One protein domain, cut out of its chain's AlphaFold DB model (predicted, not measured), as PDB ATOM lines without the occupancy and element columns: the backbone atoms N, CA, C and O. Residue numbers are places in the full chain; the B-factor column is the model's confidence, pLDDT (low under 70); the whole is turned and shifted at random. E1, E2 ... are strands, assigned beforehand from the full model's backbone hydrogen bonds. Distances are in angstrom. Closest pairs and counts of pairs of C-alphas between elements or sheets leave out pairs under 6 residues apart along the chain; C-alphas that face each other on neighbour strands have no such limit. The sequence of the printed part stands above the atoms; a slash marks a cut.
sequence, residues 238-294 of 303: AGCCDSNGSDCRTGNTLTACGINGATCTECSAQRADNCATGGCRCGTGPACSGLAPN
ATOM      1  N   ALA A 238      56.569  65.239 -32.708       95.56
ATOM      2  CA  ALA A 238      56.994  66.623 -32.475       95.56
ATOM      3  C   ALA A 238      57.211  67.419 -33.782       95.56
ATOM      4  O   ALA A 238      56.966  68.628 -33.826       95.56
ATOM      5  N   GLY A 239      57.671  66.743 -34.841       95.88
ATOM      6  CA  GLY A 239      57.879  67.322 -36.166       95.88
ATOM      7  C   GLY A 239      56.660  67.150 -37.073       95.88
ATOM      8  O   GLY A 239      55.570  67.596 -36.729       95.88
ATOM      9  N   CYS A 240      56.837  66.541 -38.242       97.31
ATOM     10  CA  CYS A 240      55.773  66.371 -39.231       97.31
ATOM     11  C   CYS A 240      55.715  64.944 -39.780       97.31
ATOM     12  O   CYS A 240      56.737  64.270 -39.881       97.31
ATOM     13  N   CYS A 241      54.524  64.500 -40.171       97.62
ATOM     14  CA  CYS A 241      54.327  63.217 -40.830       97.62
ATOM     15  C   CYS A 241      54.648  63.325 -42.320       97.62
ATOM     16  O   CYS A 241      54.266  64.299 -42.975       97.62
ATOM     17  N   ASP A 242      55.323  62.325 -42.881       95.31
ATOM     18  CA  ASP A 242      55.508  62.247 -44.328       95.31
ATOM     19  C   ASP A 242      54.159  62.174 -45.077       95.31
ATOM     20  O   ASP A 242      53.090  61.983 -44.494       95.31
ATOM     21  N   SER A 243      54.186  62.340 -46.401       92.44
ATOM     22  CA  SER A 243      52.959  62.337 -47.208       92.44
ATOM     23  C   SER A 243      52.210  61.001 -47.182       92.44
ATOM     24  O   SER A 243      51.018  60.978 -47.480       92.44
ATOM     25  N   ASN A 244      52.896  59.901 -46.854       91.31
ATOM     26  CA  ASN A 244      52.290  58.575 -46.748       91.31
ATOM     27  C   ASN A 244      51.735  58.291 -45.343       91.31
ATOM     28  O   ASN A 244      51.008  57.316 -45.173       91.31
ATOM     29  N   GLY A 245      52.042  59.140 -44.358       91.06
ATOM     30  CA  GLY A 245      51.623  58.976 -42.969       91.06
ATOM     31  C   GLY A 245      52.348  57.850 -42.233       91.06
ATOM     32  O   GLY A 245      51.837  57.380 -41.220       91.06
ATOM     33  N   SER A 246      53.504  57.406 -42.723       91.69
ATOM     34  CA  SER A 246      54.271  56.292 -42.155       91.69
ATOM     35  C   SER A 246      55.391  56.767 -41.235       91.69
ATOM     36  O   SER A 246      55.581  56.183 -40.174       91.69
ATOM     37  N   ASP A 247      56.077  57.853 -41.607       94.31
ATOM     38  CA  ASP A 247      57.299  58.293 -40.928       94.31
ATOM     39  C   ASP A 247      57.091  59.643 -40.228       94.31
ATOM     40  O   ASP A 247      56.681  60.624 -40.861       94.31
ATOM     41  N   CYS A 248      57.455  59.728 -38.943       96.75
ATOM     42  CA  CYS A 248      57.577  61.010 -38.244       96.75
ATOM     43  C   CYS A 248      58.957  61.620 -38.514       96.75
ATOM     44  O   CYS A 248      59.995  61.108 -38.092       96.75
ATOM     45  N   ARG A 249      58.993  62.750 -39.220       95.25
ATOM     46  CA  ARG A 249      60.228  63.487 -39.507       95.25
ATOM     47  C   ARG A 249      60.414  64.624 -38.522       95.25
ATOM     48  O   ARG A 249      59.452  65.246 -38.096       95.25
ATOM     49  N   THR A 250      61.668  64.988 -38.256       94.69
ATOM     50  CA  THR A 250      62.025  66.108 -37.364       94.69
ATOM     51  C   THR A 250      61.413  67.449 -37.789       94.69
ATOM     52  O   THR A 250      61.246  68.329 -36.951       94.69
ATOM     53  N   GLY A 251      61.061  67.620 -39.069       95.38
ATOM     54  CA  GLY A 251      60.307  68.791 -39.524       95.38
ATOM     55  C   GLY A 251      61.136  70.068 -39.693       95.38
ATOM     56  O   GLY A 251      60.576  71.163 -39.666       95.38
ATOM     57  N   ASN A 252      62.462  69.952 -39.829       95.25
ATOM     58  CA  ASN A 252      63.418  71.067 -39.853       95.25
ATOM     59  C   ASN A 252      64.216  71.180 -41.167       95.25
ATOM     60  O   ASN A 252      65.208  71.907 -41.228       95.25
ATOM     61  N   THR A 253      63.803  70.475 -42.225       95.31
ATOM     62  CA  THR A 253      64.472  70.516 -43.532       95.31
ATOM     63  C   THR A 253      63.581  71.172 -44.582       95.31
ATOM     64  O   THR A 253      62.364  71.247 -44.429       95.31
ATOM     65  N   LEU A 254      64.175  71.641 -45.685       95.12
ATOM     66  CA  LEU A 254      63.405  72.222 -46.791       95.12
ATOM     67  C   LEU A 254      62.465  71.207 -47.455       95.12
ATOM     68  O   LEU A 254      61.423  71.599 -47.953       95.12
ATOM     69  N   THR A 255      62.796  69.918 -47.450       95.06
ATOM     70  CA  THR A 255      61.957  68.866 -48.051       95.06
ATOM     71  C   THR A 255      60.975  68.230 -47.068       95.06
ATOM     72  O   THR A 255      60.125  67.444 -47.471       95.06
ATOM     73  N   ALA A 256      61.083  68.551 -45.778       95.62
ATOM     74  CA  ALA A 256      60.188  68.076 -44.738       95.62
ATOM     75  C   ALA A 256      60.095  69.124 -43.624       95.62
ATOM     76  O   ALA A 256      60.779  69.023 -42.604       95.62
ATOM     77  N   CYS A 257      59.266  70.143 -43.852       97.19
ATOM     78  CA  CYS A 257      59.038  71.232 -42.914       97.19
ATOM     79  C   CYS A 257      57.663  71.119 -42.254       97.19
ATOM     80  O   CYS A 257      56.653  70.980 -42.944       97.19
ATOM     81  N   GLY A 258      57.616  71.204 -40.927       96.56
ATOM     82  CA  GLY A 258      56.367  71.170 -40.165       96.56
ATOM     83  C   GLY A 258      56.594  70.846 -38.688       96.56
ATOM     84  O   GLY A 258      57.708  70.526 -38.288       96.56
ATOM     85  N   ILE A 259      55.542  70.969 -37.881       96.81
ATOM     86  CA  ILE A 259      55.529  70.665 -36.438       96.81
ATOM     87  C   ILE A 259      54.171  70.074 -36.038       96.81
ATOM     88  O   ILE A 259      53.198  70.220 -36.783       96.81
ATOM     89  N   ASN A 260      54.096  69.498 -34.834       95.44
ATOM     90  CA  ASN A 260      52.867  68.987 -34.213       95.44
ATOM     91  C   ASN A 260      52.137  67.941 -35.068       95.44
ATOM     92  O   ASN A 260      50.920  68.018 -35.241       95.44
ATOM     93  N   GLY A 261      52.887  67.030 -35.688       95.19
ATOM     94  CA  GLY A 261      52.315  65.907 -36.423       95.19
ATOM     95  C   GLY A 261      51.567  66.285 -37.701       95.19
ATOM     96  O   GLY A 261      50.925  65.433 -38.313       95.19
ATOM     97  N   ALA A 262      51.642  67.546 -38.138       95.19
ATOM     98  CA  ALA A 262      51.078  67.970 -39.412       95.19
ATOM     99  C   ALA A 262      51.780  67.262 -40.580       95.19
ATOM    100  O   ALA A 262      52.910  66.795 -40.449       95.19
ATOM    101  N   THR A 263      51.153  67.220 -41.754       96.69
ATOM    102  CA  THR A 263      51.825  66.717 -42.958       96.69
ATOM    103  C   THR A 263      53.006  67.618 -43.318       96.69
ATOM    104  O   THR A 263      52.874  68.843 -43.392       96.69
ATOM    105  N   CYS A 264      54.166  67.011 -43.556       96.94
ATOM    106  CA  CYS A 264      55.364  67.715 -43.968       96.94
ATOM    107  C   CYS A 264      55.112  68.491 -45.261       96.94
ATOM    108  O   CYS A 264      54.597  67.959 -46.243       96.94
ATOM    109  N   THR A 265      55.522  69.755 -45.261       95.62
ATOM    110  CA  THR A 265      55.472  70.622 -46.434       95.62
ATOM    111  C   THR A 265      56.869  70.780 -47.016       95.62
ATOM    112  O   THR A 265      57.841  70.975 -46.284       95.62
ATOM    113  N   GLU A 266      56.971  70.726 -48.342       96.31
ATOM    114  CA  GLU A 266      58.196  71.071 -49.054       96.31
ATOM    115  C   GLU A 266      58.278  72.590 -49.254       96.31
ATOM    116  O   GLU A 266      57.424  73.229 -49.875       96.31
ATOM    117  N   CYS A 267      59.331  73.185 -48.712       95.81
ATOM    118  CA  CYS A 267      59.666  74.579 -48.896       95.81
ATOM    119  C   CYS A 267      60.255  74.795 -50.286       95.81
ATOM    120  O   CYS A 267      61.324  74.287 -50.614       95.81
ATOM    121  N   SER A 268      59.589  75.626 -51.090       95.31
ATOM    122  CA  SER A 268      60.144  76.066 -52.368       95.31
ATOM    123  C   SER A 268      61.505  76.729 -52.148       95.31
ATOM    124  O   SER A 268      61.582  77.785 -51.517       95.31
ATOM    125  N   ALA A 269      62.554  76.160 -52.744       92.94
ATOM    126  CA  ALA A 269      63.906  76.721 -52.711       92.94
ATOM    127  C   ALA A 269      63.995  78.128 -53.339       92.94
ATOM    128  O   ALA A 269      64.963  78.847 -53.123       92.94
ATOM    129  N   GLN A 270      62.982  78.544 -54.109       94.88
ATOM    130  CA  GLN A 270      62.881  79.920 -54.596       94.88
ATOM    131  C   GLN A 270      62.403  80.885 -53.512       94.88
ATOM    132  O   GLN A 270      62.753  82.051 -53.567       94.88
ATOM    133  N   ARG A 271      61.597  80.435 -52.546       95.88
ATOM    134  CA  ARG A 271      60.915  81.302 -51.567       95.88
ATOM    135  C   ARG A 271      61.486  81.204 -50.157       95.88
ATOM    136  O   ARG A 271      61.200  82.075 -49.339       95.88
ATOM    137  N   ALA A 272      62.253  80.162 -49.866       97.31
ATOM    138  CA  ALA A 272      62.798  79.878 -48.550       97.31
ATOM    139  C   ALA A 272      64.186  79.239 -48.668       97.31
ATOM    140  O   ALA A 272      64.445  78.483 -49.600       97.31
ATOM    141  N   ASP A 273      65.053  79.534 -47.705       96.06
ATOM    142  CA  ASP A 273      66.389  78.945 -47.565       96.06
ATOM    143  C   ASP A 273      66.518  78.071 -46.310       96.06
ATOM    144  O   ASP A 273      67.488  77.328 -46.170       96.06
ATOM    145  N   ASN A 274      65.523  78.108 -45.418       95.94
ATOM    146  CA  ASN A 274      65.468  77.253 -44.244       95.94
ATOM    147  C   ASN A 274      64.031  76.882 -43.844       95.94
ATOM    148  O   ASN A 274      63.050  77.480 -44.293       95.94
ATOM    149  N   CYS A 275      63.929  75.883 -42.970       97.19
ATOM    150  CA  CYS A 275      62.714  75.555 -42.240       97.19
ATOM    151  C   CYS A 275      62.983  75.728 -40.745       97.19
ATOM    152  O   CYS A 275      63.874  75.083 -40.193       97.19
ATOM    153  N   ALA A 276      62.197  76.571 -40.080       95.19
ATOM    154  CA  ALA A 276      62.272  76.720 -38.633       95.19
ATOM    155  C   ALA A 276      60.888  76.987 -38.050       95.19
ATOM    156  O   ALA A 276      60.041  77.627 -38.679       95.19
ATOM    157  N   THR A 277      60.659  76.522 -36.817       90.12
ATOM    158  CA  THR A 277      59.365  76.643 -36.116       90.12
ATOM    159  C   THR A 277      58.185  76.099 -36.938       90.12
ATOM    160  O   THR A 277      57.099  76.667 -36.905       90.12
ATOM    161  N   GLY A 278      58.419  75.052 -37.740       90.38
ATOM    162  CA  GLY A 278      57.404  74.435 -38.602       90.38
ATOM    163  C   GLY A 278      56.988  75.249 -39.823       90.38
ATOM    164  O   GLY A 278      55.963  74.947 -40.426       90.38
ATOM    165  N   GLY A 279      57.751  76.284 -40.184       95.06
ATOM    166  CA  GLY A 279      57.460  77.133 -41.333       95.06
ATOM    167  C   GLY A 279      58.672  77.339 -42.231       95.06
ATOM    168  O   GLY A 279      59.804  77.475 -41.763       95.06
ATOM    169  N   CYS A 280      58.409  77.413 -43.535       97.12
ATOM    170  CA  CYS A 280      59.392  77.825 -44.527       97.12
ATOM    171  C   CYS A 280      59.771  79.291 -44.305       97.12
ATOM    172  O   CYS A 280      58.898  80.158 -44.177       97.12
ATOM    173  N   ARG A 281      61.072  79.573 -44.271       96.69
ATOM    174  CA  ARG A 281      61.618  80.890 -43.944       96.69
ATOM    175  C   ARG A 281      62.690  81.319 -44.929       96.69
ATOM    176  O   ARG A 281      63.383  80.493 -45.517       96.69
ATOM    177  N   CYS A 282      62.809  82.632 -45.082       97.31
ATOM    178  CA  CYS A 282      63.924  83.266 -45.764       97.31
ATOM    179  C   CYS A 282      64.723  84.051 -44.723       97.31
ATOM    180  O   CYS A 282      64.247  85.064 -44.199       97.31
ATOM    181  N   GLY A 283      65.897  83.540 -44.351       95.25
ATOM    182  CA  GLY A 283      66.656  84.059 -43.216       95.25
ATOM    183  C   GLY A 283      65.843  83.942 -41.925       95.25
ATOM    184  O   GLY A 283      65.369  82.863 -41.572       95.25
ATOM    185  N   THR A 284      65.651  85.057 -41.219       95.25
ATOM    186  CA  THR A 284      64.839  85.108 -39.989       95.25
ATOM    187  C   THR A 284      63.359  85.405 -40.252       95.25
ATOM    188  O   THR A 284      62.536  85.240 -39.348       95.25
ATOM    189  N   GLY A 285      63.005  85.819 -41.473       94.31
ATOM    190  CA  GLY A 285      61.647  86.187 -41.874       94.31
ATOM    191  C   GLY A 285      60.819  85.019 -42.428       94.31
ATOM    192  O   GLY A 285      61.342  83.920 -42.629       94.31
ATOM    193  N   PRO A 286      59.515  85.234 -42.684       95.50
ATOM    194  CA  PRO A 286      58.671  84.250 -43.362       95.50
ATOM    195  C   PRO A 286      59.141  83.999 -44.805       95.50
ATOM    196  O   PRO A 286      59.882  84.801 -45.374       95.50
ATOM    197  N   ALA A 287      58.688  82.899 -45.410       96.62
ATOM    198  CA  ALA A 287      58.915  82.635 -46.828       96.62
ATOM    199  C   ALA A 287      58.423  83.786 -47.723       96.62
ATOM    200  O   ALA A 287      57.399  84.431 -47.474       96.62
ATOM    201  N   CYS A 288      59.152  84.005 -48.810       96.75
ATOM    202  CA  CYS A 288      58.915  85.085 -49.749       96.75
ATOM    203  C   CYS A 288      57.588  84.925 -50.507       96.75
ATOM    204  O   CYS A 288      57.232  83.843 -50.987       96.75
ATOM    205  N   SER A 289      56.849  86.026 -50.656       94.62
ATOM    206  CA  SER A 289      55.524  86.069 -51.287       94.62
ATOM    207  C   SER A 289      55.285  87.391 -52.032       94.62
ATOM    208  O   SER A 289      56.017  88.366 -51.860       94.62
ATOM    209  N   GLY A 290      54.277  87.421 -52.910       91.75
ATOM    210  CA  GLY A 290      53.873  88.637 -53.626       91.75
ATOM    211  C   GLY A 290      54.967  89.237 -54.520       91.75
ATOM    212  O   GLY A 290      55.523  88.547 -55.372       91.75
ATOM    213  N   LEU A 291      55.240  90.535 -54.327       88.06
ATOM    214  CA  LEU A 291      56.138  91.359 -55.155       88.06
ATOM    215  C   LEU A 291      57.634  91.048 -54.981       88.06
ATOM    216  O   LEU A 291      58.443  91.509 -55.782       88.06
ATOM    217  N   ALA A 292      58.007  90.275 -53.961       92.12
ATOM    218  CA  ALA A 292      59.374  89.822 -53.736       92.12
ATOM    219  C   ALA A 292      59.369  88.299 -53.545       92.12
ATOM    220  O   ALA A 292      59.390  87.841 -52.404       92.12
ATOM    221  N   PRO A 293      59.245  87.498 -54.623       94.94
ATOM    222  CA  PRO A 293      59.060  86.056 -54.512       94.94
ATOM    223  C   PRO A 293      60.364  85.273 -54.316       94.94
ATOM    224  O   PRO A 293      60.274  84.086 -54.019       94.94
ATOM    225  N   ASN A 294      61.539  85.890 -54.474       96.44
ATOM    226  CA  ASN A 294      62.818  85.182 -54.476       96.44
ATOM    227  C   ASN A 294      63.556  85.356 -53.146       96.44
ATOM    228  O   ASN A 294      63.806  86.481 -52.728       96.44
TER     229      ASN A 294
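Overview. This is residues 238 to 294 of the 303 residues of an uncharacterized protein of Pyxidicoccus fallax (UniProt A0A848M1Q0). With little regular structure, the printed part is an elongated run of loops with one small hairpin of two short strands, E1 and E2, between the looped residues 238 to 263 towards one end and residues 288 to 294 at the other. The 57 printed residues hold no named helix; E1 then E2 form an antiparallel sheet, and the class is all strand, with 7 residues in named elements. The whole is compact, with a radius of gyration of the C-alphas of 11.3 A, and spans 37 by 19 by 13 A.

Along the chain. Residues 238 to 273 hold no named element; C-alpha 238 is at (56.994, 66.623, -32.475). E1 is residues 274 to 276, 6.5 A long, from (65.468, 77.253, -44.244). E2 is residues 279 to 282, 10.0 A long, ending at (63.924, 83.266, -45.764).

Arrangement. E1 and E2 form a hairpin over a tight link, antiparallel at 135 degrees. N 281 and O 274 are within hydrogen-bond range at 2.9 A. Residues 252 to 253 pair antiparallel with 256 to 257, and 281 to 282 of E2 with 285 to 286.

Size, cuts and confidence. The C-alphas farthest apart, of Ser 246 and Leu 291, are 37.4 A apart. The printed part has no cut, and no printed residue is under 70 in pLDDT.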